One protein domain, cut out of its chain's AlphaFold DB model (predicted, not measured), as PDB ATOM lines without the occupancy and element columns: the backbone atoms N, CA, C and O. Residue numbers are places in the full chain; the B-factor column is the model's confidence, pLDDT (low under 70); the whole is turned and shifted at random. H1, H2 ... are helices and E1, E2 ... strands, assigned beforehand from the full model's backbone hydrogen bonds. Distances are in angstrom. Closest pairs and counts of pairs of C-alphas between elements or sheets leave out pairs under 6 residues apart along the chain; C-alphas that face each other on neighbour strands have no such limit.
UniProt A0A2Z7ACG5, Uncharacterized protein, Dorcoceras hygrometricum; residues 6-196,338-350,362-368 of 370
ATOM      1  N   PHE A   6      51.595 119.724 170.619       89.25
ATOM      2  CA  PHE A   6      51.518 118.381 170.048       89.25
ATOM      3  C   PHE A   6      50.079 117.921 169.872       89.25
ATOM      4  O   PHE A   6      49.201 118.354 170.615       89.25
ATOM      5  N   GLU A   7      49.861 117.013 168.922       88.88
ATOM      6  CA  GLU A   7      48.581 116.330 168.742       88.88
ATOM      7  C   GLU A   7      48.385 115.273 169.831       88.88
ATOM      8  O   GLU A   7      49.250 114.421 170.050       88.88
ATOM      9  N   LEU A   8      47.222 115.294 170.472       85.94
ATOM     10  CA  LEU A   8      46.778 114.262 171.393       85.94
ATOM     11  C   LEU A   8      45.460 113.675 170.875       85.94
ATOM     12  O   LEU A   8      44.425 114.337 170.930       85.94
ATOM     13  N   PRO A   9      45.467 112.445 170.340       83.12
ATOM     14  CA  PRO A   9      44.238 111.805 169.910       83.12
ATOM     15  C   PRO A   9      43.273 111.610 171.078       83.12
ATOM     16  O   PRO A   9      43.663 111.498 172.238       83.12
ATOM     17  N   LYS A  10      41.997 111.488 170.742       79.25
ATOM     18  CA  LYS A  10      40.939 111.073 171.659       79.25
ATOM     19  C   LYS A  10      41.276 109.752 172.363       79.25
ATOM     20  O   LYS A  10      41.747 108.817 171.718       79.25
ATOM     21  N   GLY A  11      41.034 109.672 173.672       80.94
ATOM     22  CA  GLY A  11      41.452 108.545 174.518       80.94
ATOM     23  C   GLY A  11      42.971 108.452 174.718       80.94
ATOM     24  O   GLY A  11      43.449 107.586 175.448       80.94
ATOM     25  N   GLY A  12      43.734 109.323 174.056       81.88
ATOM     26  CA  GLY A  12      45.176 109.392 174.130       81.88
ATOM     27  C   GLY A  12      45.637 110.035 175.426       81.88
ATOM     28  O   GLY A  12      44.920 110.789 176.089       81.88
ATOM     29  N   SER A  13      46.877 109.717 175.773       86.62
ATOM     30  CA  SER A  13      47.505 110.195 176.989       86.62
ATOM     31  C   SER A  13      48.983 110.466 176.731       86.62
ATOM     32  O   SER A  13      49.616 109.703 175.995       86.62
ATOM     33  N   ARG A  14      49.542 111.531 177.309       85.31
ATOM     34  CA  ARG A  14      50.976 111.830 177.199       85.31
ATOM     35  C   ARG A  14      51.540 112.340 178.515       85.31
ATOM     36  O   ARG A  14      50.998 113.270 179.100       85.31
ATOM     37  N   ALA A  15      52.635 111.736 178.962       86.69
ATOM     38  CA  ALA A  15      53.346 112.139 180.167       86.69
ATOM     39  C   ALA A  15      54.449 113.152 179.842       86.69
ATOM     40  O   ALA A  15      55.071 113.076 178.779       86.69
ATOM     41  N   PHE A  16      54.715 114.059 180.782       80.31
ATOM     42  CA  PHE A  16      55.792 115.043 180.684       80.31
ATOM     43  C   PHE A  16      56.521 115.188 182.007       80.31
ATOM     44  O   PHE A  16      55.954 115.021 183.087       80.31
ATOM     45  N   GLN A  17      57.789 115.563 181.915       83.06
ATOM     46  CA  GLN A  17      58.586 115.912 183.075       83.06
ATOM     47  C   GLN A  17      58.897 117.403 183.015       83.06
ATOM     48  O   GLN A  17      59.599 117.864 182.111       83.06
ATOM     49  N   ALA A  18      58.337 118.162 183.956       81.88
ATOM     50  CA  ALA A  18      58.758 119.539 184.139       81.88
ATOM     51  C   ALA A  18      60.070 119.571 184.925       81.88
ATOM     52  O   ALA A  18      60.248 118.780 185.858       81.88
ATOM     53  N   PRO A  19      60.978 120.500 184.593       79.75
ATOM     54  CA  PRO A  19      62.072 120.804 185.493       79.75
ATOM     55  C   PRO A  19      61.522 121.380 186.808       79.75
ATOM     56  O   PRO A  19      60.488 122.046 186.828       79.75
ATOM     57  N   THR A  20      62.222 121.142 187.912       74.75
ATOM     58  CA  THR A  20      61.938 121.819 189.184       74.75
ATOM     59  C   THR A  20      62.059 123.338 188.996       74.75
ATOM     60  O   THR A  20      62.935 123.791 188.257       74.75
ATOM     61  N   GLY A  21      61.197 124.135 189.635       82.38
ATOM     62  CA  GLY A  21      61.182 125.591 189.434       82.38
ATOM     63  C   GLY A  21      60.474 126.042 188.156       82.38
ATOM     64  O   GLY A  21      60.516 127.222 187.815       82.38
ATOM     65  N   TRP A  22      59.867 125.121 187.402       86.94
ATOM     66  CA  TRP A  22      59.135 125.465 186.190       86.94
ATOM     67  C   TRP A  22      57.841 126.207 186.517       86.94
ATOM     68  O   TRP A  22      57.067 125.771 187.363       86.94
ATOM     69  N   SER A  23      57.588 127.292 185.791       87.38
ATOM     70  CA  SER A  23      56.303 127.979 185.779       87.38
ATOM     71  C   SER A  23      55.786 128.054 184.350       87.38
ATOM     72  O   SER A  23      56.540 128.359 183.416       87.38
ATOM     73  N   GLY A  24      54.514 127.734 184.164       89.69
ATOM     74  CA  GLY A  24      53.905 127.737 182.852       89.69
ATOM     75  C   GLY A  24      52.468 127.252 182.844       89.69
ATOM     76  O   GLY A  24      51.861 126.977 183.876       89.69
ATOM     77  N   ARG A  25      51.931 127.155 181.633       91.94
ATOM     78  CA  ARG A  25      50.521 126.853 181.389       91.94
ATOM     79  C   ARG A  25      50.340 125.834 180.281       91.94
ATOM     80  O   ARG A  25      51.141 125.788 179.346       91.94
ATOM     81  N   PHE A  26      49.258 125.076 180.383       93.38
ATOM     82  CA  PHE A  26      48.771 124.147 179.374       93.38
ATOM     83  C   PHE A  26      47.373 124.560 178.926       93.38
ATOM     84  O   PHE A  26      46.559 124.984 179.744       93.38
ATOM     85  N   TRP A  27      47.066 124.384 177.645       94.56
ATOM     86  CA  TRP A  27      45.707 124.550 177.130       94.56
ATOM     87  C   TRP A  27      45.452 123.632 175.945       94.56
ATOM     88  O   TRP A  27      46.382 123.135 175.305       94.56
ATOM     89  N   GLY A  28      44.172 123.419 175.657       92.75
ATOM     90  CA  GLY A  28      43.716 122.652 174.511       92.75
ATOM     91  C   GLY A  28      43.343 123.522 173.321       92.75
ATOM     92  O   GLY A  28      42.714 124.564 173.483       92.75
ATOM     93  N   ARG A  29      43.672 123.056 172.118       93.25
ATOM     94  CA  ARG A  29      43.251 123.631 170.838       93.25
ATOM     95  C   ARG A  29      42.313 122.677 170.124       93.25
ATOM     96  O   ARG A  29      42.539 121.465 170.141       93.25
ATOM     97  N   THR A  30      41.279 123.213 169.481       88.94
ATOM     98  CA  THR A  30      40.259 122.420 168.773       88.94
ATOM     99  C   THR A  30      40.006 122.956 167.367       88.94
ATOM    100  O   THR A  30      40.341 124.098 167.049       88.94
ATOM    101  N   GLY A  31      39.436 122.114 166.495       87.94
ATOM    102  CA  GLY A  31      39.179 122.480 165.097       87.94
ATOM    103  C   GLY A  31      40.459 122.770 164.307       87.94
ATOM    104  O   GLY A  31      40.473 123.655 163.459       87.94
ATOM    105  N   CYS A  32      41.551 122.073 164.633       89.44
ATOM    106  CA  CYS A  32      42.866 122.332 164.063       89.44
ATOM    107  C   CYS A  32      43.078 121.641 162.718       89.44
ATOM    108  O   CYS A  32      42.838 120.440 162.587       89.44
ATOM    109  N   THR A  33      43.622 122.382 161.754       90.62
ATOM    110  CA  THR A  33      44.027 121.857 160.445       90.62
ATOM    111  C   THR A  33      45.465 122.261 160.166       90.62
ATOM    112  O   THR A  33      45.747 123.449 160.055       90.62
ATOM    113  N   PHE A  34      46.354 121.274 160.026       89.06
ATOM    114  CA  PHE A  34      47.760 121.468 159.670       89.06
ATOM    115  C   PHE A  34      48.097 120.702 158.388       89.06
ATOM    116  O   PHE A  34      47.639 119.574 158.191       89.06
ATOM    117  N   ASP A  35      48.888 121.316 157.511       88.12
ATOM    118  CA  ASP A  35      49.377 120.707 156.280       88.12
ATOM    119  C   ASP A  35      50.528 119.711 156.541       88.12
ATOM    120  O   ASP A  35      50.993 119.526 157.668       88.12
ATOM    121  N   GLY A  36      51.017 119.049 155.486       85.06
ATOM    122  CA  GLY A  36      52.131 118.097 155.592       85.06
ATOM    123  C   GLY A  36      53.469 118.715 156.023       85.06
ATOM    124  O   GLY A  36      54.393 117.973 156.341       85.06
ATOM    125  N   SER A  37      53.575 120.048 156.041       86.44
ATOM    126  CA  SER A  37      54.716 120.795 156.580       86.44
ATOM    127  C   SER A  37      54.512 121.248 158.031       86.44
ATOM    128  O   SER A  37      55.375 121.925 158.576       86.44
ATOM    129  N   GLY A  38      53.395 120.869 158.665       85.81
ATOM    130  CA  GLY A  38      53.073 121.243 160.041       85.81
ATOM    131  C   GLY A  38      52.529 122.663 160.192       85.81
ATOM    132  O   GLY A  38      52.465 123.144 161.321       85.81
ATOM    133  N   ARG A  39      52.127 123.320 159.092       92.00
ATOM    134  CA  ARG A  39      51.601 124.692 159.099       92.00
ATOM    135  C   ARG A  39      50.084 124.726 159.038       92.00
ATOM    136  O   ARG A  39      49.483 123.938 158.309       92.00
ATOM    137  N   GLY A  40      49.458 125.625 159.783       92.62
ATOM    138  CA  GLY A  40      48.010 125.614 159.940       92.62
ATOM    139  C   GLY A  40      47.487 126.515 161.045       92.62
ATOM    140  O   GLY A  40      48.190 127.401 161.520       92.62
ATOM    141  N   SER A  41      46.240 126.275 161.440       92.56
ATOM    142  CA  SER A  41      45.562 127.022 162.501       92.56
ATOM    143  C   SER A  41      44.482 126.181 163.177       92.56
ATOM    144  O   SER A  41      44.040 125.152 162.651       92.56
ATOM    145  N   CYS A  42      44.032 126.647 164.336       91.31
ATOM    146  CA  CYS A  42      42.944 126.085 165.122       91.31
ATOM    147  C   CYS A  42      41.758 127.049 165.227       91.31
ATOM    148  O   CYS A  42      41.908 128.263 165.134       91.31
ATOM    149  N   ALA A  43      40.561 126.497 165.429       90.56
ATOM    150  CA  ALA A  43      39.341 127.281 165.607       90.56
ATOM    151  C   ALA A  43      39.252 127.900 167.010       90.56
ATOM    152  O   ALA A  43      38.744 129.005 167.167       90.56
ATOM    153  N   THR A  44      39.744 127.187 168.028       91.06
ATOM    154  CA  THR A  44      39.853 127.687 169.406       91.06
ATOM    155  C   THR A  44      41.209 127.308 169.985       91.06
ATOM    156  O   THR A  44      41.807 126.309 169.564       91.06
ATOM    157  N   GLY A  45      41.693 128.080 170.958       91.06
ATOM    158  CA  GLY A  45      42.988 127.821 171.585       91.06
ATOM    159  C   GLY A  45      44.196 128.153 170.695       91.06
ATOM    160  O   GLY A  45      45.332 127.856 171.071       91.06
ATOM    161  N   ASP A  46      43.976 128.681 169.486       92.44
ATOM    162  CA  ASP A  46      45.059 128.906 168.536       92.44
ATOM    163  C   ASP A  46      46.112 129.845 169.121       92.44
ATOM    164  O   ASP A  46      45.797 130.883 169.698       92.44
ATOM    165  N   CYS A  47      47.373 129.452 168.978       91.25
ATOM    166  CA  CYS A  47      48.487 130.194 169.546       91.25
ATOM    167  C   CYS A  47      49.167 131.128 168.542       91.25
ATOM    168  O   CYS A  47      50.213 131.693 168.845       91.25
ATOM    169  N   GLY A  48      48.610 131.284 167.337       91.88
ATOM    170  CA  GLY A  48      49.068 132.248 166.338       91.88
ATOM    171  C   GLY A  48      50.450 131.970 165.746       91.88
ATOM    172  O   GLY A  48      50.919 132.755 164.925       91.88
ATOM    173  N   SER A  49      51.112 130.867 166.118       91.94
ATOM    174  CA  SER A  49      52.421 130.491 165.568       91.94
ATOM    175  C   SER A  49      52.340 130.048 164.109       91.94
ATOM    176  O   SER A  49      53.351 130.023 163.413       91.94
ATOM    177  N   GLY A  50      51.143 129.679 163.646       92.94
ATOM    178  CA  GLY A  50      50.949 129.036 162.353       92.94
ATOM    179  C   GLY A  50      51.461 127.594 162.318       92.94
ATOM    180  O   GLY A  50      51.506 127.011 161.239       92.94
ATOM    181  N   GLU A  51      51.850 127.021 163.463       92.31
ATOM    182  CA  GLU A  51      52.489 125.711 163.588       92.31
ATOM    183  C   GLU A  51      51.865 124.859 164.707       92.31
ATOM    184  O   GLU A  51      51.123 125.320 165.582       92.31
ATOM    185  N   VAL A  52      52.194 123.565 164.693       90.50
ATOM    186  CA  VAL A  52      51.887 122.664 165.812       90.50
ATOM    187  C   VAL A  52      52.609 123.103 167.086       90.50
ATOM    188  O   VAL A  52      52.053 122.983 168.168       90.50
ATOM    189  N   GLU A  53      53.818 123.634 166.994       91.44
ATOM    190  CA  GLU A  53      54.536 124.167 168.150       91.44
ATOM    191  C   GLU A  53      54.063 125.600 168.446       91.44
ATOM    192  O   GLU A  53      53.908 126.411 167.533       91.44
ATOM    193  N   CYS A  54      53.807 125.928 169.718       90.12
ATOM    194  CA  CYS A  54      53.376 127.278 170.099       90.12
ATOM    195  C   CYS A  54      54.538 128.238 170.354       90.12
ATOM    196  O   CYS A  54      54.317 129.442 170.399       90.12
ATOM    197  N   ASN A  55      55.772 127.744 170.498       85.75
ATOM    198  CA  ASN A  55      56.998 128.546 170.535       85.75
ATOM    199  C   ASN A  55      56.962 129.712 171.548       85.75
ATOM    200  O   ASN A  55      57.526 130.777 171.310       85.75
ATOM    201  N   GLY A  56      56.286 129.520 172.688       79.81
ATOM    202  CA  GLY A  56      56.138 130.551 173.722       79.81
ATOM    203  C   GLY A  56      55.047 131.594 173.449       79.81
ATOM    204  O   GLY A  56      54.939 132.559 174.202       79.81
ATOM    205  N   ALA A  57      54.214 131.415 172.425       81.12
ATOM    206  CA  ALA A  57      52.990 132.188 172.251       81.12
ATOM    207  C   ALA A  57      51.896 131.734 173.238       81.12
ATOM    208  O   ALA A  57      51.931 130.624 173.774       81.12
ATOM    209  N   GLY A  58      50.957 132.629 173.543       81.06
ATOM    210  CA  GLY A  58      49.755 132.326 174.327       81.06
ATOM    211  C   GLY A  58      48.537 132.096 173.436       81.06
ATOM    212  O   GLY A  58      48.644 132.175 172.217       81.06
ATOM    213  N   SER A  59      47.384 131.864 174.055       84.50
ATOM    214  CA  SER A  59      46.078 131.840 173.390       84.50
ATOM    215  C   SER A  59      45.109 132.736 174.146       84.50
ATOM    216  O   SER A  59      45.249 132.894 175.355       84.50
ATOM    217  N   THR A  60      44.100 133.259 173.453       82.06
ATOM    218  CA  THR A  60      42.895 133.815 174.080       82.06
ATOM    219  C   THR A  60      41.702 132.884 173.862       82.06
ATOM    220  O   THR A  60      41.799 131.895 173.127       82.06
ATOM    221  N   ALA A  61      40.601 133.164 174.557       86.94
ATOM    222  CA  ALA A  61      39.391 132.348 174.616       86.94
ATOM    223  C   ALA A  61      39.673 130.865 174.924       86.94
ATOM    224  O   ALA A  61      39.091 129.978 174.299       86.94
ATOM    225  N   ALA A  62      40.591 130.587 175.854       93.75
ATOM    226  CA  ALA A  62      41.049 129.236 176.160       93.75
ATOM    227  C   ALA A  62      41.059 128.965 177.664       93.75
ATOM    228  O   ALA A  62      41.530 129.789 178.443       93.75
ATOM    229  N   THR A  63      40.597 127.774 178.045       96.25
ATOM    230  CA  THR A  63      40.715 127.281 179.421       96.25
ATOM    231  C   THR A  63      42.171 126.904 179.689       96.25
ATOM    232  O   THR A  63      42.732 126.072 178.965       96.25
ATOM    233  N   LEU A  64      42.784 127.482 180.723       96.06
ATOM    234  CA  LEU A  64      44.194 127.266 181.053       96.06
ATOM    235  C   LEU A  64      44.342 126.379 182.290       96.06
ATOM    236  O   LEU A  64      43.590 126.530 183.243       96.06
ATOM    237  N   ALA A  65      45.321 125.477 182.288       95.81
ATOM    238  CA  ALA A  65      45.832 124.834 183.495       95.81
ATOM    239  C   ALA A  65      47.217 125.414 183.796       95.81
ATOM    240  O   ALA A  65      48.139 125.247 182.991       95.81
ATOM    241  N   GLU A  66      47.352 126.105 184.920       94.38
ATOM    242  CA  GLU A  66      48.527 126.902 185.269       94.38
ATOM    243  C   GLU A  66      49.273 126.265 186.440       94.38
ATOM    244  O   GLU A  66      48.674 125.671 187.336       94.38
ATOM    245  N   PHE A  67      50.603 126.333 186.398       93.25
ATOM    246  CA  PHE A  67      51.475 125.719 187.391       93.25
ATOM    247  C   PHE A  67      52.679 126.611 187.665       93.25
ATOM    248  O   PHE A  67      53.314 127.127 186.747       93.25
ATOM    249  N   THR A  68      53.056 126.699 188.933       91.00
ATOM    250  CA  THR A  68      54.352 127.184 189.398       91.00
ATOM    251  C   THR A  68      54.910 126.161 190.369       91.00
ATOM    252  O   THR A  68      54.412 125.994 191.479       91.00
ATOM    253  N   LEU A  69      55.934 125.447 189.918       89.38
ATOM    254  CA  LEU A  69      56.514 124.323 190.630       89.38
ATOM    255  C   LEU A  69      57.628 124.798 191.558       89.38
ATOM    256  O   LEU A  69      58.587 125.432 191.115       89.38
ATOM    257  N   GLY A  70      57.522 124.470 192.840       83.88
ATOM    258  CA  GLY A  70      58.466 124.903 193.859       83.88
ATOM    259  C   GLY A  70      59.857 124.289 193.682       83.88
ATOM    260  O   GLY A  70      60.013 123.145 193.256       83.88
ATOM    261  N   LEU A  71      60.906 125.021 194.072       79.50
ATOM    262  CA  LEU A  71      62.286 124.512 194.137       79.50
ATOM    263  C   LEU A  71      62.515 123.732 195.440       79.50
ATOM    264  O   LEU A  71      63.282 124.145 196.306       79.50
ATOM    265  N   GLY A  72      61.797 122.616 195.607       71.19
ATOM    266  CA  GLY A  72      61.713 121.913 196.896       71.19
ATOM    267  C   GLY A  72      60.782 122.598 197.904       71.19
ATOM    268  O   GLY A  72      60.755 122.223 199.074       71.19
ATOM    269  N   SER A  73      60.023 123.591 197.441       81.25
ATOM    270  CA  SER A  73      58.930 124.248 198.149       81.25
ATOM    271  C   SER A  73      57.575 123.782 197.610       81.25
ATOM    272  O   SER A  73      57.498 122.934 196.724       81.25
ATOM    273  N   MET A  74      56.508 124.352 198.159       90.06
ATOM    274  CA  MET A  74      55.135 124.135 197.720       90.06
ATOM    275  C   MET A  74      54.937 124.576 196.261       90.06
ATOM    276  O   MET A  74      55.405 125.648 195.872       90.06
ATOM    277  N   ASP A  75      54.238 123.753 195.486       92.56
ATOM    278  CA  ASP A  75      53.733 124.093 194.161       92.56
ATOM    279  C   ASP A  75      52.446 124.911 194.290       92.56
ATOM    280  O   ASP A  75      51.656 124.705 195.218       92.56
ATOM    281  N   PHE A  76      52.211 125.775 193.309       93.81
ATOM    282  CA  PHE A  76      50.947 126.467 193.084       93.81
ATOM    283  C   PHE A  76      50.378 126.016 191.747       93.81
ATOM    284  O   PHE A  76      51.112 125.937 190.761       93.81
ATOM    285  N   TYR A  77      49.092 125.699 191.713       94.88
ATOM    286  CA  TYR A  77      48.413 125.296 190.490       94.88
ATOM    287  C   TYR A  77      46.945 125.686 190.525       94.88
ATOM    288  O   TYR A  77      46.339 125.813 191.594       94.88
ATOM    289  N   ASP A  78      46.376 125.840 189.339       97.06
ATOM    290  CA  ASP A  78      44.987 126.221 189.155       97.06
ATOM    291  C   ASP A  78      44.493 125.912 187.737       97.06
ATOM    292  O   ASP A  78      45.255 125.560 186.831       97.06
ATOM    293  N   VAL A  79      43.175 126.006 187.564       97.69
ATOM    294  CA  VAL A  79      42.556 126.154 186.248       97.69
ATOM    295  C   VAL A  79      41.966 127.550 186.151       97.69
ATOM    296  O   VAL A  79      41.197 127.966 187.022       97.69
ATOM    297  N   SER A  80      42.269 128.238 185.058       97.38
ATOM    298  CA  SER A  80      41.962 129.645 184.861       97.38
ATOM    299  C   SER A  80      41.089 129.881 183.636       97.38
ATOM    300  O   SER A  80      41.330 129.347 182.550       97.38
ATOM    301  N   LEU A  81      40.047 130.688 183.848       97.44
ATOM    302  CA  LEU A  81      39.117 131.192 182.836       97.44
ATOM    303  C   LEU A  81      39.320 132.693 182.576       97.44
ATOM    304  O   LEU A  81      38.482 133.336 181.938       97.44
ATOM    305  N   VAL A  82      40.418 133.266 183.082       96.38
ATOM    306  CA  VAL A  82      40.771 134.686 182.908       96.38
ATOM    307  C   VAL A  82      40.935 135.028 181.427       96.38
ATOM    308  O   VAL A  82      40.454 136.071 180.977       96.38
ATOM    309  N   ASP A  83      41.507 134.102 180.659       94.12
ATOM    310  CA  ASP A  83      41.669 134.210 179.207       94.12
ATOM    311  C   ASP A  83      40.456 133.653 178.439       94.12
ATOM    312  O   ASP A  83      40.456 133.627 177.214       94.12
ATOM    313  N   GLY A  84      39.385 133.253 179.130       95.94
ATOM    314  CA  GLY A  84      38.171 132.687 178.548       95.94
ATOM    315  C   GLY A  84      38.069 131.172 178.710       95.94
ATOM    316  O   GLY A  84      38.712 130.563 179.557       95.94
ATOM    317  N   TYR A  85      37.206 130.560 177.910       96.50
ATOM    318  CA  TYR A  85      36.899 129.139 177.956       96.50
ATOM    319  C   TYR A  85      36.683 128.612 176.544       96.50
ATOM    320  O   TYR A  85      35.947 129.206 175.762       96.50
ATOM    321  N   ASN A  86      37.238 127.445 176.241       94.25
ATOM    322  CA  ASN A  86      36.902 126.710 175.023       94.25
ATOM    323  C   ASN A  86      36.472 125.274 175.298       94.25
ATOM    324  O   ASN A  86      35.589 124.771 174.610       94.25
ATOM    325  N   LEU A  87      37.067 124.611 176.287       93.00
ATOM    326  CA  LEU A  87      36.739 123.231 176.628       93.00
ATOM    327  C   LEU A  87      36.880 122.942 178.130       93.00
ATOM    328  O   LEU A  87      37.630 123.639 178.820       93.00
ATOM    329  N   PRO A  88      36.196 121.899 178.640       93.94
ATOM    330  CA  PRO A  88      36.323 121.491 180.032       93.94
ATOM    331  C   PRO A  88      37.730 120.972 180.357       93.94
ATOM    332  O   PRO A  88      38.268 120.136 179.622       93.94
ATOM    333  N   VAL A  89      38.283 121.395 181.494       94.62
ATOM    334  CA  VAL A  89      39.611 120.988 181.985       94.62
ATOM    335  C   VAL A  89      39.534 120.677 183.472       94.62
ATOM    336  O   VAL A  89      38.964 121.454 184.232       94.62
ATOM    337  N   MET A  90      40.137 119.569 183.892       95.69
ATOM    338  CA  MET A  90      40.368 119.240 185.300       95.69
ATOM    339  C   MET A  90      41.843 118.949 185.536       95.69
ATOM    340  O   MET A  90      42.497 118.328 184.699       95.69
ATOM    341  N   VAL A  91      42.342 119.368 186.692       96.19
ATOM    342  CA  VAL A  91      43.655 119.012 187.218       96.19
ATOM    343  C   VAL A  91      43.432 118.204 188.486       96.19
ATOM    344  O   VAL A  91      42.925 118.717 189.483       96.19
ATOM    345  N   ASP A  92      43.817 116.935 188.429       94.94
ATOM    346  CA  ASP A  92      43.857 116.044 189.579       94.94
ATOM    347  C   ASP A  92      45.294 115.896 190.079       94.94
ATOM    348  O   ASP A  92      46.259 115.906 189.307       94.94
ATOM    349  N   VAL A  93      45.425 115.722 191.390       93.94
ATOM    350  CA  VAL A  93      46.712 115.628 192.081       93.94
ATOM    351  C   VAL A  93      46.874 114.223 192.647       93.94
ATOM    352  O   VAL A  93      45.931 113.632 193.170       93.94
ATOM    353  N   SER A  94      48.072 113.653 192.524       90.62
ATOM    354  CA  SER A  94      48.373 112.314 193.031       90.62
ATOM    355  C   SER A  94      49.677 112.289 193.823       90.62
ATOM    356  O   SER A  94      50.720 112.749 193.354       90.62
ATOM    357  N   GLY A  95      49.624 111.687 195.012       88.75
ATOM    358  CA  GLY A  95      50.721 111.770 195.976       88.75
ATOM    359  C   GLY A  95      50.849 113.176 196.570       88.75
ATOM    360  O   GLY A  95      49.883 113.934 196.594       88.75
ATOM    361  N   GLY A  96      52.052 113.500 197.043       89.94
ATOM    362  CA  GLY A  96      52.362 114.782 197.670       89.94
ATOM    363  C   GLY A  96      51.785 114.973 199.075       89.94
ATOM    364  O   GLY A  96      51.209 114.060 199.670       89.94
ATOM    365  N   SER A  97      51.998 116.165 199.629       90.94
ATOM    366  CA  SER A  97      51.504 116.577 200.948       90.94
ATOM    367  C   SER A  97      51.035 118.035 200.955       90.94
ATOM    368  O   SER A  97      51.505 118.861 200.170       90.94
ATOM    369  N   GLY A  98      50.094 118.360 201.847       91.12
ATOM    370  CA  GLY A  98      49.414 119.657 201.889       91.12
ATOM    371  C   GLY A  98      47.926 119.517 201.573       91.12
ATOM    372  O   GLY A  98      47.328 118.503 201.923       91.12
ATOM    373  N   GLN A  99      47.331 120.536 200.942       91.38
ATOM    374  CA  GLN A  99      45.917 120.502 200.548       91.38
ATOM    375  C   GLN A  99      45.688 119.551 199.370       91.38
ATOM    376  O   GLN A  99      44.837 118.674 199.457       91.38
ATOM    377  N   CYS A 100      46.488 119.695 198.304       94.12
ATOM    378  CA  CYS A 100      46.518 118.773 197.164       94.12
ATOM    379  C   CYS A 100      45.125 118.469 196.574       94.12
ATOM    380  O   CYS A 100      44.847 117.336 196.184       94.12
ATOM    381  N   GLU A 101      44.234 119.465 196.547       95.75
ATOM    382  CA  GLU A 101      42.888 119.292 196.007       95.75
ATOM    383  C   GLU A 101      42.864 119.363 194.479       95.75
ATOM    384  O   GLU A 101      43.621 120.100 193.855       95.75
ATOM    385  N   SER A 102      41.903 118.671 193.868       95.69
ATOM    386  CA  SER A 102      41.598 118.861 192.451       95.69
ATOM    387  C   SER A 102      40.973 120.237 192.178       95.69
ATOM    388  O   SER A 102      40.107 120.706 192.929       95.69
ATOM    389  N   THR A 103      41.337 120.817 191.036       96.69
ATOM    390  CA  THR A 103      40.839 122.097 190.503       96.69
ATOM    391  C   THR A 103      40.372 121.926 189.060       96.69
ATOM    392  O   THR A 103      40.804 121.004 188.366       96.69
ATOM    393  N   GLY A 104      39.452 122.775 188.600       95.81
ATOM    394  CA  GLY A 104      38.979 122.720 187.222       95.81
ATOM    395  C   GLY A 104      37.540 123.137 186.986       95.81
ATOM    396  O   GLY A 104      36.794 123.523 187.888       95.81
ATOM    397  N   CYS A 105      37.176 123.010 185.716       95.06
ATOM    398  CA  CYS A 105      35.905 123.380 185.135       95.06
ATOM    399  C   CYS A 105      35.400 122.208 184.289       95.06
ATOM    400  O   CYS A 105      35.807 122.017 183.142       95.06
ATOM    401  N   ALA A 106      34.545 121.379 184.888       92.75
ATOM    402  CA  ALA A 106      33.994 120.185 184.249       92.75
ATOM    403  C   ALA A 106      32.676 120.461 183.489       92.75
ATOM    404  O   ALA A 106      32.206 119.608 182.729       92.75
ATOM    405  N   GLU A 107      32.089 121.639 183.709       90.19
ATOM    406  CA  GLU A 107      30.885 122.123 183.034       90.19
ATOM    407  C   GLU A 107      31.188 122.618 181.616       90.19
ATOM    408  O   GLU A 107      32.292 123.078 181.321       90.19
ATOM    409  N   ASP A 108      30.185 122.541 180.738       89.94
ATOM    410  CA  ASP A 108      30.237 123.088 179.376       89.94
ATOM    411  C   ASP A 108      29.821 124.569 179.388       89.94
ATOM    412  O   ASP A 108      28.660 124.918 179.136       89.94
ATOM    413  N   LEU A 109      30.773 125.447 179.725       92.25
ATOM    414  CA  LEU A 109      30.540 126.888 179.872       92.25
ATOM    415  C   LEU A 109      30.071 127.543 178.564       92.25
ATOM    416  O   LEU A 109      29.344 128.534 178.608       92.25
ATOM    417  N   ASN A 110      30.391 126.969 177.399       91.88
ATOM    418  CA  ASN A 110      29.938 127.485 176.103       91.88
ATOM    419  C   ASN A 110      28.403 127.563 176.019       91.88
ATOM    420  O   ASN A 110      27.855 128.456 175.370       91.88
ATOM    421  N   ARG A 111      27.685 126.689 176.740       90.44
ATOM    422  CA  ARG A 111      26.212 126.692 176.813       90.44
ATOM    423  C   ARG A 111      25.645 127.824 177.665       90.44
ATOM    424  O   ARG A 111      24.504 128.230 177.455       90.44
ATOM    425  N   LEU A 112      26.432 128.304 178.622       92.62
ATOM    426  CA  LEU A 112      26.093 129.403 179.526       92.62
ATOM    427  C   LEU A 112      26.715 130.729 179.075       92.62
ATOM    428  O   LEU A 112      26.465 131.761 179.690       92.62
ATOM    429  N   CYS A 113      27.509 130.705 178.002       94.81
ATOM    430  CA  CYS A 113      28.246 131.860 177.531       94.81
ATOM    431  C   CYS A 113      27.290 133.004 177.154       94.81
ATOM    432  O   CYS A 113      26.425 132.796 176.284       94.81
ATOM    433  N   PRO A 114      27.436 134.199 177.760       95.31
ATOM    434  CA  PRO A 114      26.727 135.404 177.342       95.31
ATOM    435  C   PRO A 114      26.940 135.668 175.852       95.31
ATOM    436  O   PRO A 114      28.029 135.433 175.329       95.31
ATOM    437  N   THR A 115      25.902 136.122 175.154       94.12
ATOM    438  CA  THR A 115      25.896 136.201 173.683       94.12
ATOM    439  C   THR A 115      27.035 137.076 173.155       94.12
ATOM    440  O   THR A 115      27.715 136.701 172.208       94.12
ATOM    441  N   GLU A 116      27.287 138.193 173.822       95.06
ATOM    442  CA  GLU A 116      28.354 139.164 173.575       95.06
ATOM    443  C   GLU A 116      29.781 138.600 173.737       95.06
ATOM    444  O   GLU A 116      30.737 139.123 173.155       95.06
ATOM    445  N   LEU A 117      29.943 137.509 174.493       96.00
ATOM    446  CA  LEU A 117      31.234 136.865 174.742       96.00
ATOM    447  C   LEU A 117      31.496 135.662 173.828       96.00
ATOM    448  O   LEU A 117      32.625 135.180 173.776       96.00
ATOM    449  N   ARG A 118      30.499 135.179 173.081       94.31
ATOM    450  CA  ARG A 118      30.663 134.017 172.194       94.31
ATOM    451  C   ARG A 118      31.583 134.338 171.022       94.31
ATOM    452  O   ARG A 118      31.473 135.400 170.413       94.31
ATOM    453  N   THR A 119      32.458 133.399 170.672       88.94
ATOM    454  CA  THR A 119      33.203 133.463 169.411       88.94
ATOM    455  C   THR A 119      32.323 132.989 168.255       88.94
ATOM    456  O   THR A 119      31.537 132.052 168.396       88.94
ATOM    457  N   GLU A 120      32.462 133.621 167.089       79.94
ATOM    458  CA  GLU A 120      31.718 133.227 165.880       79.94
ATOM    459  C   GLU A 120      32.161 131.854 165.354       79.94
ATOM    460  O   GLU A 120      31.358 131.082 164.833       79.94
ATOM    461  N   VAL A 121      33.449 131.541 165.517       74.31
ATOM    462  CA  VAL A 121      34.081 130.311 165.035       74.31
ATOM    463  C   VAL A 121      34.479 129.438 166.218       74.31
ATOM    464  O   VAL A 121      34.944 129.928 167.247       74.31
ATOM    465  N   GLY A 122      34.284 128.127 166.071       69.31
ATOM    466  CA  GLY A 122      34.758 127.125 167.023       69.31
ATOM    467  C   GLY A 122      33.944 127.013 168.310       69.31
ATOM    468  O   GLY A 122      34.051 125.986 168.956       69.31
ATOM    469  N   GLY A 123      33.102 127.998 168.646       82.81
ATOM    470  CA  GLY A 123      32.196 127.953 169.795       82.81
ATOM    471  C   GLY A 123      32.904 128.042 171.148       82.81
ATOM    472  O   GLY A 123      32.588 127.262 172.035       82.81
ATOM    473  N   ALA A 124      33.846 128.975 171.296       92.19
ATOM    474  CA  ALA A 124      34.460 129.331 172.572       92.19
ATOM    475  C   ALA A 124      33.728 130.513 173.236       92.19
ATOM    476  O   ALA A 124      32.957 131.245 172.604       92.19
ATOM    477  N   CYS A 125      33.999 130.717 174.520       96.19
ATOM    478  CA  CYS A 125      33.523 131.837 175.312       96.19
ATOM    479  C   CYS A 125      34.696 132.727 175.726       96.19
ATOM    480  O   CYS A 125      35.562 132.322 176.500       96.19
ATOM    481  N   ARG A 126      34.728 133.960 175.225       96.62
ATOM    482  CA  ARG A 126      35.724 134.960 175.623       96.62
ATOM    483  C   ARG A 126      35.508 135.381 177.069       96.62
ATOM    484  O   ARG A 126      34.377 135.393 177.548       96.62
ATOM    485  N   SER A 127      36.569 135.789 177.754       96.50
ATOM    486  CA  SER A 127      36.407 136.542 178.998       96.50
ATOM    487  C   SER A 127      35.988 137.984 178.698       96.50
ATOM    488  O   SER A 127      36.099 138.471 177.571       96.50
ATOM    489  N   ALA A 128      35.527 138.709 179.719       96.88
ATOM    490  CA  ALA A 128      35.224 140.130 179.564       96.88
ATOM    491  C   ALA A 128      36.477 140.958 179.222       96.88
ATOM    492  O   ALA A 128      36.383 141.923 178.466       96.88
ATOM    493  N   CYS A 129      37.651 140.576 179.738       96.75
ATOM    494  CA  CYS A 129      38.899 141.250 179.387       96.75
ATOM    495  C   CYS A 129      39.230 141.060 177.902       96.75
ATOM    496  O   CYS A 129      39.507 142.044 177.222       96.75
ATOM    497  N   ASP A 130      39.134 139.832 177.386       94.44
ATOM    498  CA  ASP A 130      39.382 139.547 175.968       94.44
ATOM    499  C   ASP A 130      38.364 140.248 175.050       94.44
ATOM    500  O   ASP A 130      38.723 140.803 174.014       94.44
ATOM    501  N   ALA A 131      37.089 140.299 175.450       95.56
ATOM    502  CA  ALA A 131      36.040 140.911 174.637       95.56
ATOM    503  C   ALA A 131      36.076 142.450 174.615       95.56
ATOM    504  O   ALA A 131      35.790 143.047 173.576       95.56
ATOM    505  N   TYR A 132      36.386 143.093 175.745       96.31
ATOM    506  CA  TYR A 132      36.229 144.545 175.903       96.31
ATOM    507  C   TYR A 132      37.539 145.298 176.125       96.31
ATOM    508  O   TYR A 132      37.606 146.498 175.867       96.31
ATOM    509  N   GLY A 133      38.574 144.633 176.638       96.12
ATOM    510  CA  GLY A 133      39.891 145.224 176.862       96.12
ATOM    511  C   GLY A 133      39.935 146.365 177.882       96.12
ATOM    512  O   GLY A 133      40.961 147.043 177.971       96.12
ATOM    513  N   THR A 134      38.874 146.613 178.654       96.88
ATOM    514  CA  THR A 134      38.852 147.752 179.583       96.88
ATOM    515  C   THR A 134      39.718 147.490 180.823       96.88
ATOM    516  O   THR A 134      39.938 146.330 181.195       96.88
ATOM    517  N   PRO A 135      40.253 148.540 181.475       96.94
ATOM    518  CA  PRO A 135      41.042 148.396 182.698       96.94
ATOM    519  C   PRO A 135      40.316 147.633 183.813       96.94
ATOM    520  O   PRO A 135      40.954 146.835 184.493       96.94
ATOM    521  N   GLU A 136      39.001 147.817 183.944       95.81
ATOM    522  CA  GLU A 136      38.133 147.162 184.929       95.81
ATOM    523  C   GLU A 136      38.129 145.644 184.754       95.81
ATOM    524  O   GLU A 136      38.347 144.905 185.708       95.81
ATOM    525  N   TYR A 137      37.879 145.163 183.531       97.31
ATOM    526  CA  TYR A 137      37.778 143.727 183.266       97.31
ATOM    527  C   TYR A 137      39.135 143.037 183.240       97.31
ATOM    528  O   TYR A 137      39.232 141.858 183.571       97.31
ATOM    529  N   CYS A 138      40.172 143.766 182.842       96.88
ATOM    530  CA  CYS A 138      41.526 143.242 182.759       96.88
ATOM    531  C   CYS A 138      42.344 143.459 184.036       96.88
ATOM    532  O   CYS A 138      43.510 143.079 184.060       96.88
ATOM    533  N   CYS A 139      41.773 144.100 185.059       97.00
ATOM    534  CA  CYS A 139      42.460 144.448 186.299       97.00
ATOM    535  C   CYS A 139      43.781 145.205 186.069       97.00
ATOM    536  O   CYS A 139      44.845 144.824 186.554       97.00
ATOM    537  N   ARG A 140      43.730 146.284 185.280       96.19
ATOM    538  CA  ARG A 140      44.900 147.111 184.928       96.19
ATOM    539  C   ARG A 140      44.748 148.537 185.441       96.19
ATOM    540  O   ARG A 140      43.646 148.987 185.739       96.19
ATOM    541  N   ALA A 141      45.863 149.268 185.478       96.00
ATOM    542  CA  ALA A 141      45.914 150.658 185.931       96.00
ATOM    543  C   ALA A 141      45.294 150.821 187.334       96.00
ATOM    544  O   ALA A 141      45.744 150.168 188.271       96.00
ATOM    545  N   GLU A 142      44.265 151.656 187.491       96.38
ATOM    546  CA  GLU A 142      43.592 151.875 188.780       96.38
ATOM    547  C   GLU A 142      42.913 150.611 189.343       96.38
ATOM    548  O   GLU A 142      42.742 150.486 190.555       96.38
ATOM    549  N   TYR A 143      42.632 149.620 188.491       96.62
ATOM    550  CA  TYR A 143      42.099 148.308 188.865       96.62
ATOM    551  C   TYR A 143      43.196 147.251 189.067       96.62
ATOM    552  O   TYR A 143      42.900 146.067 189.155       96.62
ATOM    553  N   GLY A 144      44.468 147.645 189.151       95.62
ATOM    554  CA  GLY A 144      45.615 146.742 189.324       95.62
ATOM    555  C   GLY A 144      45.814 146.200 190.743       95.62
ATOM    556  O   GLY A 144      46.950 145.983 191.159       95.62
ATOM    557  N   SER A 145      44.744 146.045 191.527       94.81
ATOM    558  CA  SER A 145      44.814 145.426 192.853       94.81
ATOM    559  C   SER A 145      43.517 144.684 193.206       94.81
ATOM    560  O   SER A 145      42.450 145.100 192.751       94.81
ATOM    561  N   PRO A 146      43.547 143.680 194.104       93.62
ATOM    562  CA  PRO A 146      42.336 143.022 194.615       93.62
ATOM    563  C   PRO A 146      41.360 143.990 195.310       93.62
ATOM    564  O   PRO A 146      40.144 143.772 195.387       93.62
ATOM    565  N   ALA A 147      41.885 145.094 195.851       95.06
ATOM    566  CA  ALA A 147      41.073 146.118 196.491       95.06
ATOM    567  C   ALA A 147      40.225 146.892 195.471       95.06
ATOM    568  O   ALA A 147      39.103 147.277 195.809       95.06
ATOM    569  N   THR A 148      40.719 147.070 194.244       96.31
ATOM    570  CA  THR A 148      40.094 147.915 193.219       96.31
ATOM    571  C   THR A 148      39.462 147.129 192.072       96.31
ATOM    572  O   THR A 148      38.394 147.523 191.615       96.31
ATOM    573  N   CYS A 149      40.012 145.987 191.655       96.88
ATOM    574  CA  CYS A 149      39.351 145.103 190.696       96.88
ATOM    575  C   CYS A 149      38.309 144.234 191.401       96.88
ATOM    576  O   CYS A 149      38.639 143.479 192.317       96.88
ATOM    577  N   LYS A 150      37.050 144.317 190.974       96.00
ATOM    578  CA  LYS A 150      35.952 143.534 191.554       96.00
ATOM    579  C   LYS A 150      35.401 142.525 190.551       96.00
ATOM    580  O   LYS A 150      35.455 142.786 189.350       96.00
ATOM    581  N   PRO A 151      34.823 141.403 191.024       96.56
ATOM    582  CA  PRO A 151      34.127 140.471 190.150       96.56
ATOM    583  C   PRO A 151      33.042 141.190 189.341       96.56
ATOM    584  O   PRO A 151      32.187 141.877 189.903       96.56
ATOM    585  N   SER A 152      33.053 140.996 188.027       96.88
ATOM    586  CA  SER A 152      32.020 141.506 187.128       96.88
ATOM    587  C   SER A 152      30.848 140.532 187.023       96.88
ATOM    588  O   SER A 152      30.960 139.368 187.402       96.88
ATOM    589  N   THR A 153      29.732 140.964 186.429       97.31
ATOM    590  CA  THR A 153      28.633 140.048 186.078       97.31
ATOM    591  C   THR A 153      29.116 138.893 185.195       97.31
ATOM    592  O   THR A 153      28.675 137.764 185.376       97.31
ATOM    593  N   TYR A 154      30.074 139.137 184.294       97.31
ATOM    594  CA  TYR A 154      30.636 138.101 183.425       97.31
ATOM    595  C   TYR A 154      31.489 137.087 184.189       97.31
ATOM    596  O   TYR A 154      31.281 135.883 184.050       97.31
ATOM    597  N   SER A 155      32.409 137.550 185.042       96.88
ATOM    598  CA  SER A 155      33.236 136.633 185.835       96.88
ATOM    599  C   SER A 155      32.391 135.851 186.845       96.88
ATOM    600  O   SER A 155      32.653 134.681 187.092       96.88
ATOM    601  N   GLN A 156      31.306 136.430 187.361       97.38
ATOM    602  CA  GLN A 156      30.359 135.709 188.215       97.38
ATOM    603  C   GLN A 156      29.647 134.561 187.484       97.38
ATOM    604  O   GLN A 156      29.445 133.511 188.090       97.38
ATOM    605  N   VAL A 157      29.320 134.702 186.191       96.75
ATOM    606  CA  VAL A 157      28.790 133.585 185.381       96.75
ATOM    607  C   VAL A 157      29.810 132.448 185.309       96.75
ATOM    608  O   VAL A 157      29.461 131.287 185.525       96.75
ATOM    609  N   PHE A 158      31.077 132.783 185.063       97.19
ATOM    610  CA  PHE A 158      32.157 131.801 184.960       97.19
ATOM    611  C   PHE A 158      32.380 131.103 186.301       97.19
ATOM    612  O   PHE A 158      32.471 129.877 186.363       97.19
ATOM    613  N   LYS A 159      32.373 131.874 187.391       97.06
ATOM    614  CA  LYS A 159      32.550 131.357 188.744       97.06
ATOM    615  C   LYS A 159      31.413 130.452 189.191       97.06
ATOM    616  O   LYS A 159      31.657 129.428 189.820       97.06
ATOM    617  N   ALA A 160      30.175 130.820 188.867       96.44
ATOM    618  CA  ALA A 160      29.003 130.026 189.210       96.44
ATOM    619  C   ALA A 160      29.031 128.652 188.527       96.44
ATOM    620  O   ALA A 160      28.663 127.656 189.145       96.44
ATOM    621  N   ALA A 161      29.493 128.595 187.276       95.00
ATOM    622  CA  ALA A 161      29.655 127.338 186.554       95.00
ATOM    623  C   ALA A 161      30.858 126.527 187.055       95.00
ATOM    624  O   ALA A 161      30.775 125.304 187.160       95.00
ATOM    625  N   CYS A 162      31.969 127.195 187.378       96.44
ATOM    626  CA  CYS A 162      33.231 126.550 187.735       96.44
ATOM    627  C   CYS A 162      33.824 127.143 189.027       96.44
ATOM    628  O   CYS A 162      34.776 127.924 188.978       96.44
ATOM    629  N   PRO A 163      33.292 126.760 190.210       96.19
ATOM    630  CA  PRO A 163      33.653 127.378 191.491       96.19
ATOM    631  C   PRO A 163      35.117 127.196 191.902       96.19
ATOM    632  O   PRO A 163      35.636 128.006 192.664       96.19
ATOM    633  N   LYS A 164      35.772 126.140 191.402       95.75
ATOM    634  CA  LYS A 164      37.178 125.814 191.678       95.75
ATOM    635  C   LYS A 164      38.153 126.353 190.623       95.75
ATOM    636  O   LYS A 164      39.298 125.919 190.602       95.75
ATOM    637  N   SER A 165      37.715 127.253 189.745       96.62
ATOM    638  CA  SER A 165      38.558 127.884 188.726       96.62
ATOM    639  C   SER A 165      38.598 129.397 188.899       96.62
ATOM    640  O   SER A 165      37.612 129.987 189.356       96.62
ATOM    641  N   TYR A 166      39.708 130.018 188.489       96.31
ATOM    642  CA  TYR A 166      39.786 131.473 188.407       96.31
ATOM    643  C   TYR A 166      38.785 131.973 187.379       96.31
ATOM    644  O   TYR A 166      38.778 131.528 186.232       96.31
ATOM    645  N   SER A 167      37.958 132.928 187.780       96.56
ATOM    646  CA  SER A 167      36.997 133.589 186.896       96.56
ATOM    647  C   SER A 167      37.433 134.987 186.443       96.56
ATOM    648  O   SER A 167      36.878 135.529 185.487       96.56
ATOM    649  N   TYR A 168      38.403 135.582 187.142       95.62
ATOM    650  CA  TYR A 168      39.052 136.863 186.851       95.62
ATOM    651  C   TYR A 168      40.399 136.935 187.600       95.62
ATOM    652  O   TYR A 168      40.698 136.057 188.405       95.62
ATOM    653  N   ALA A 169      41.207 137.968 187.342       93.62
ATOM    654  CA  ALA A 169      42.620 138.000 187.740       93.62
ATOM    655  C   ALA A 169      42.906 137.965 189.257       93.62
ATOM    656  O   ALA A 169      44.008 137.599 189.635       93.62
ATOM    657  N   TYR A 170      41.950 138.337 190.118       93.06
ATOM    658  CA  TYR A 170      42.132 138.354 191.582       93.06
ATOM    659  C   TYR A 170      41.149 137.420 192.311       93.06
ATOM    660  O   TYR A 170      40.618 137.743 193.376       93.06
ATOM    661  N   ASP A 171      40.846 136.266 191.714       90.81
ATOM    662  CA  ASP A 171      39.948 135.236 192.266       90.81
ATOM    663  C   ASP A 171      40.665 134.221 193.186       90.81
ATOM    664  O   ASP A 171      40.314 133.044 193.230       90.81
ATOM    665  N   ASP A 172      41.684 134.657 193.929       84.94
ATOM    666  CA  ASP A 172      42.634 133.755 194.603       84.94
ATOM    667  C   ASP A 172      41.972 132.846 195.653       84.94
ATOM    668  O   ASP A 172      42.227 131.642 195.720       84.94
ATOM    669  N   ALA A 173      41.064 133.408 196.458       82.56
ATOM    670  CA  ALA A 173      40.559 132.793 197.692       82.56
ATOM    671  C   ALA A 173      39.908 131.409 197.516       82.56
ATOM    672  O   ALA A 173      39.783 130.660 198.483       82.56
ATOM    673  N   THR A 174      39.457 131.078 196.305       83.31
ATOM    674  CA  THR A 174      38.802 129.796 195.993       83.31
ATOM    675  C   THR A 174      39.392 129.118 194.759       83.31
ATOM    676  O   THR A 174      38.797 128.183 194.221       83.31
ATOM    677  N   SER A 175      40.515 129.618 194.242       87.50
ATOM    678  CA  SER A 175      41.041 129.178 192.945       87.50
ATOM    679  C   SER A 175      42.536 128.960 192.901       87.50
ATOM    680  O   SER A 175      42.983 128.285 191.983       87.50
ATOM    681  N   THR A 176      43.293 129.412 193.901       90.44
ATOM    682  CA  THR A 176      44.683 128.986 194.070       90.44
ATOM    683  C   THR A 176      44.750 127.690 194.871       90.44
ATOM    684  O   THR A 176      44.275 127.629 196.007       90.44
ATOM    685  N   PHE A 177      45.401 126.669 194.319       94.81
ATOM    686  CA  PHE A 177      45.618 125.400 195.002       94.81
ATOM    687  C   PHE A 177      47.100 125.127 195.183       94.81
ATOM    688  O   PHE A 177      47.946 125.601 194.424       94.81
ATOM    689  N   THR A 178      47.418 124.368 196.230       95.00
ATOM    690  CA  THR A 178      48.800 124.101 196.601       95.00
ATOM    691  C   THR A 178      49.033 122.650 196.978       95.00
ATOM    692  O   THR A 178      48.146 121.955 197.489       95.00
ATOM    693  N   CYS A 179      50.231 122.159 196.681       94.12
ATOM    694  CA  CYS A 179      50.663 120.814 197.039       94.12
ATOM    695  C   CYS A 179      52.189 120.739 197.031       94.12
ATOM    696  O   CYS A 179      52.850 121.486 196.321       94.12
ATOM    697  N   THR A 180      52.771 119.850 197.827       91.69
ATOM    698  CA  THR A 180      54.222 119.627 197.854       91.69
ATOM    699  C   THR A 180      54.541 118.255 197.286       91.69
ATOM    700  O   THR A 180      53.954 117.271 197.727       91.69
ATOM    701  N   ALA A 181      55.506 118.179 196.364       87.94
ATOM    702  CA  ALA A 181      56.036 116.924 195.819       87.94
ATOM    703  C   ALA A 181      54.963 115.986 195.223       87.94
ATOM    704  O   ALA A 181      54.972 114.777 195.474       87.94
ATOM    705  N   ALA A 182      54.037 116.547 194.444       89.75
ATOM    706  CA  ALA A 182      52.979 115.793 193.781       89.75
ATOM    707  C   ALA A 182      53.254 115.520 192.302       89.75
ATOM    708  O   ALA A 182      54.069 116.174 191.651       89.75
ATOM    709  N   ASP A 183      52.511 114.549 191.775       90.88
ATOM    710  CA  ASP A 183      52.354 114.336 190.346       90.88
ATOM    711  C   ASP A 183      50.955 114.804 189.910       90.88
ATOM    712  O   ASP A 183      49.960 114.494 190.576       90.88
ATOM    713  N   TYR A 184      50.870 115.466 188.756       92.31
ATOM    714  CA  TYR A 184      49.633 116.072 188.247       92.31
ATOM    715  C   TYR A 184      49.069 115.319 187.038       92.31
ATOM    716  O   TYR A 184      49.821 114.808 186.197       92.31
ATOM    717  N   LEU A 185      47.740 115.275 186.947       93.44
ATOM    718  CA  LEU A 185      46.970 114.732 185.830       93.44
ATOM    719  C   LEU A 185      46.065 115.825 185.260       93.44
ATOM    720  O   LEU A 185      45.131 116.261 185.927       93.44
ATOM    721  N   ILE A 186      46.318 116.231 184.016       93.75
ATOM    722  CA  ILE A 186      45.466 117.190 183.300       93.75
ATOM    723  C   ILE A 186      44.501 116.401 182.419       93.75
ATOM    724  O   ILE A 186      44.932 115.671 181.525       93.75
ATOM    725  N   THR A 187      43.202 116.547 182.658       92.62
ATOM    726  CA  THR A 187      42.151 115.861 181.904       92.62
ATOM    727  C   THR A 187      41.304 116.859 181.136       92.62
ATOM    728  O   THR A 187      40.616 117.698 181.718       92.62
ATOM    729  N   PHE A 188      41.297 116.713 179.817       91.12
ATOM    730  CA  PHE A 188      40.412 117.432 178.914       91.12
ATOM    731  C   PHE A 188      39.120 116.646 178.701       91.12
ATOM    732  O   PHE A 188      39.156 115.429 178.490       91.12
ATOM    733  N   CYS A 189      37.978 117.340 178.743       89.88
ATOM    734  CA  CYS A 189      36.644 116.732 178.657       89.88
ATOM    735  C   CYS A 189      36.423 115.612 179.709       89.88
ATOM    736  O   CYS A 189      36.200 114.465 179.340       89.88
ATOM    737  N   PRO A 190      36.454 115.879 181.029       84.31
ATOM    738  CA  PRO A 190      36.379 114.838 182.066       84.31
ATOM    739  C   PRO A 190      34.997 114.155 182.184       84.31
ATOM    740  O   PRO A 190      34.910 113.030 182.668       84.31
ATOM    741  N   ASN A 191      33.917 114.809 181.734       70.06
ATOM    742  CA  ASN A 191      32.519 114.381 181.917       70.06
ATOM    743  C   ASN A 191      31.903 113.663 180.689       70.06
ATOM    744  O   ASN A 191      30.684 113.726 180.460       70.06
ATOM    745  N   ASP A 192      32.718 112.991 179.874       60.16
ATOM    746  CA  ASP A 192      32.250 112.139 178.767       60.16
ATOM    747  C   ASP A 192      31.756 110.773 179.335       60.16
ATOM    748  O   ASP A 192      32.404 110.232 180.240       60.16
ATOM    749  N   PRO A 193      30.603 110.193 178.913       42.59
ATOM    750  CA  PRO A 193      29.995 109.011 179.548       42.59
ATOM    751  C   PRO A 193      30.861 107.740 179.607       42.59
ATOM    752  O   PRO A 193      30.484 106.794 180.301       42.59
ATOM    753  N   SER A 194      32.015 107.697 178.938       40.56
ATOM    754  CA  SER A 194      32.944 106.559 178.979       40.56
ATOM    755  C   SER A 194      33.553 106.296 180.362       40.56
ATOM    756  O   SER A 194      33.880 105.153 180.680       40.56
ATOM    757  N   GLN A 195      33.640 107.308 181.234       45.22
ATOM    758  CA  GLN A 195      34.243 107.164 182.569       45.22
ATOM    759  C   GLN A 195      33.311 106.524 183.609       45.22
ATOM    760  O   GLN A 195      33.728 106.235 184.732       45.22
ATOM    761  N   LYS A 196      32.044 106.251 183.262       37.81
ATOM    762  CA  LYS A 196      31.117 105.567 184.178       37.81
ATOM    763  C   LYS A 196      31.358 104.056 184.268       37.81
ATOM    764  O   LYS A 196      30.801 103.422 185.156       37.81
ATOM    765  N   ILE A 338      40.596 114.309 160.875       37.16
ATOM    766  CA  ILE A 338      41.157 113.915 162.157       37.16
ATOM    767  C   ILE A 338      41.029 115.175 163.003       37.16
ATOM    768  O   ILE A 338      41.788 116.116 162.801       37.16
ATOM    769  N   TYR A 339      40.035 115.243 163.883       36.94
ATOM    770  CA  TYR A 339      39.947 116.331 164.849       36.94
ATOM    771  C   TYR A 339      41.094 116.163 165.834       36.94
ATOM    772  O   TYR A 339      41.110 115.247 166.655       36.94
ATOM    773  N   ARG A 340      42.097 117.019 165.673       49.25
ATOM    774  CA  ARG A 340      43.332 116.977 166.439       49.25
ATOM    775  C   ARG A 340      43.189 117.928 167.609       49.25
ATOM    776  O   ARG A 340      43.070 119.136 167.413       49.25
ATOM    777  N   PHE A 341      43.171 117.375 168.813       53.00
ATOM    778  CA  PHE A 341      43.388 118.177 170.001       53.00
ATOM    779  C   PHE A 341      44.866 118.521 170.036       53.00
ATOM    780  O   PHE A 341      45.699 117.614 169.988       53.00
ATOM    781  N   PHE A 342      45.192 119.804 170.086       57.56
ATOM    782  CA  PHE A 342      46.576 120.198 170.256       57.56
ATOM    783  C   PHE A 342      46.797 120.871 171.586       57.56
ATOM    784  O   PHE A 342      46.061 121.765 171.974       57.56
ATOM    785  N   MET A 343      47.864 120.480 172.249       59.59
ATOM    786  CA  MET A 343      48.308 121.166 173.445       59.59
ATOM    787  C   MET A 343      49.107 122.396 173.055       59.59
ATOM    788  O   MET A 343      49.833 122.362 172.059       59.59
ATOM    789  N   GLY A 344      48.948 123.478 173.801       57.84
ATOM    790  CA  GLY A 344      49.900 124.574 173.810       57.84
ATOM    791  C   GLY A 344      50.569 124.658 175.172       57.84
ATOM    792  O   GLY A 344      49.946 124.351 176.191       57.84
ATOM    793  N   LEU A 345      51.853 125.008 175.177       62.81
ATOM    794  CA  LEU A 345      52.624 125.208 176.392       62.81
ATOM    795  C   LEU A 345      53.454 126.480 176.298       62.81
ATOM    796  O   LEU A 345      54.127 126.737 175.297       62.81
ATOM    797  N   ASN A 346      53.427 127.252 177.378       62.97
ATOM    798  CA  ASN A 346      54.221 128.460 177.526       62.97
ATOM    799  C   ASN A 346      54.933 128.430 178.880       62.97
ATOM    800  O   ASN A 346      54.307 128.106 179.888       62.97
ATOM    801  N   GLN A 347      56.231 128.732 178.880       64.50
ATOM    802  CA  GLN A 347      57.047 128.839 180.081       64.50
ATOM    803  C   GLN A 347      57.311 130.314 180.376       64.50
ATOM    804  O   GLN A 347      57.855 131.028 179.535       64.50
ATOM    805  N   VAL A 348      57.010 130.739 181.600       57.44
ATOM    806  CA  VAL A 348      57.449 132.039 182.107       57.44
ATOM    807  C   VAL A 348      58.812 131.817 182.764       57.44
ATOM    808  O   VAL A 348      58.951 131.011 183.682       57.44
ATOM    809  N   ASN A 349      59.861 132.442 182.226       44.88
ATOM    810  CA  ASN A 349      61.234 132.191 182.667       44.88
ATOM    811  C   ASN A 349      61.456 132.654 184.119       44.88
ATOM    812  O   ASN A 349      61.505 133.853 184.382       44.88
ATOM    813  N   GLY A 350      61.679 131.707 185.034       43.66
ATOM    814  CA  GLY A 350      62.471 131.920 186.249       43.66
ATOM    815  C   GLY A 350      63.970 131.722 185.960       43.66
ATOM    816  O   GLY A 350      64.311 131.077 184.962       43.66
ATOM    817  N   PHE A 362      54.287 115.345 185.409       63.91
ATOM    818  CA  PHE A 362      52.959 115.311 184.813       63.91
ATOM    819  C   PHE A 362      52.733 113.869 184.367       63.91
ATOM    820  O   PHE A 362      53.207 113.448 183.307       63.91
ATOM    821  N   LYS A 363      52.089 113.082 185.235       57.69
ATOM    822  CA  LYS A 363      51.881 111.640 185.043       57.69
ATOM    823  C   LYS A 363      51.181 111.362 183.731       57.69
ATOM    824  O   LYS A 363      51.527 110.405 183.047       57.69
ATOM    825  N   SER A 364      50.201 112.194 183.399       61.34
ATOM    826  CA  SER A 364      49.554 112.145 182.106       61.34
ATOM    827  C   SER A 364      48.774 113.419 181.825       61.34
ATOM    828  O   SER A 364      48.291 114.097 182.729       61.34
ATOM    829  N   ILE A 365      48.645 113.713 180.545       70.25
ATOM    830  CA  ILE A 365      47.706 114.667 179.987       70.25
ATOM    831  C   ILE A 365      46.783 113.839 179.110       70.25
ATOM    832  O   ILE A 365      47.258 113.188 178.178       70.25
ATOM    833  N   VAL A 366      45.498 113.804 179.453       69.62
ATOM    834  CA  VAL A 366      44.512 112.867 178.909       69.62
ATOM    835  C   VAL A 366      43.401 113.629 178.201       69.62
ATOM    836  O   VAL A 366      42.867 114.596 178.735       69.62
ATOM    837  N   VAL A 367      42.998 113.142 177.029       65.56
ATOM    838  CA  VAL A 367      41.715 113.495 176.403       65.56
ATOM    839  C   VAL A 367      40.810 112.281 176.559       65.56
ATOM    840  O   VAL A 367      41.139 111.214 176.042       65.56
ATOM    841  N   THR A 368      39.697 112.388 177.289       58.72
ATOM    842  CA  THR A 368      38.829 111.214 177.489       58.72
ATOM    843  C   THR A 368      38.113 110.809 176.188       58.72
ATOM    844  O   THR A 368      37.951 111.606 175.262       58.72
TER     845      THR A 368
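AT A GLANCE: This is residues 6 to 196, 338 to 350 and 362 to 368 of the 370 residues of an uncharacterized protein of Dorcoceras hygrometricum (UniProt A0A2Z7ACG5). A strongly twisted sheet folds back on itself at the sharp bend of E8, with E4 and E5 partly face to face with E6, E7 and E8, while a lobe of long loops with the short helices H1, H2 and H3 lies to one side. The printed part has 211 residues, in the order E1 to E7, H1 to H3, E8, H4, E9, E10; under half are in named elements, and the class is mixed, helices and strands. The sheet is branched and mixed, antiparallel but for E8 and E10. The whole is compact, with a radius of gyration of the C-alphas of 16.6 A and spans of 47 by 44 by 39 A.

IN THESE COORDINATES: E1, residues 6 to 8, begins at C-alpha 6 (51.518, 118.381, 170.048). E2 is residues 13 to 18. E3, residues 23 to 34, is 28.2 A long and bends by 93 degrees at residue 31. E4 is residues 64 to 68 and E5 75 to 80. E6, residues 89 to 97, is 22.8 A long; E7 is 103 to 105. H1 is residues 128 to 132, H2 135 to 138 and H3 153 to 161. E8, residues 177 to 188, bends by 132 degrees at residue 180. H4 is residues 193 to 196. E9, residues 340 to 347, is 22.7 A long. E10, residues 362 to 367, ends at C-alpha 367 (41.715, 113.495, 176.403).

HOW THE PARTS SIT: E1 is antiparallel to E9 (N 8 to O 341, 2.8 A), and E9 to E3 (N 29 to O 342, 2.7 A). E3, E4 and E5 form a meander, each strand the antiparallel neighbour of the one before (N 26 to O 65 and N 68 to O 76, both 2.8 A). E8 has three neighbours: E5 (N 75 to O 179, 2.8 A) and parallel E10 (N 188 to O 366, 2.8 A) on one side, E6 (N 94 to O 183, 2.8 A) on the other. E2 pairs with E10 (N 365 to O 14, 2.8 A); the hairpin E6 and E7 has N 91 to O 103 at 2.8 A. The closest C-alphas of E5 and E7, Val 79 and Gly 104, are 5.1 A apart. H1 and H2 touch only at the corner, C-alphas 129 and 138 at 4.7 A. H1 and H3 are close but not clearly touching, Ala 128 and Tyr 154 at 6.3 A between C-alphas. The four helices are not on the sheet. In H1 and H3 every O i to N i+4 pair is within hydrogen-bond range; H2 and H4 are too short for one.

THE WHOLE: The farthest C-alphas, Gly 36 and Ala 147, are 50.8 A apart. Residues 197 to 337 and 351 to 361 are not printed; the gaps are 25.6 A and 19.2 A between C-alphas. Long links join E3 to E4, E7 to H1, H2 to H3 and H3 to E8. Confidence is under 70 at residues 122, 192 to 196, 338 to 350, 362 to 364 and 366 to 368.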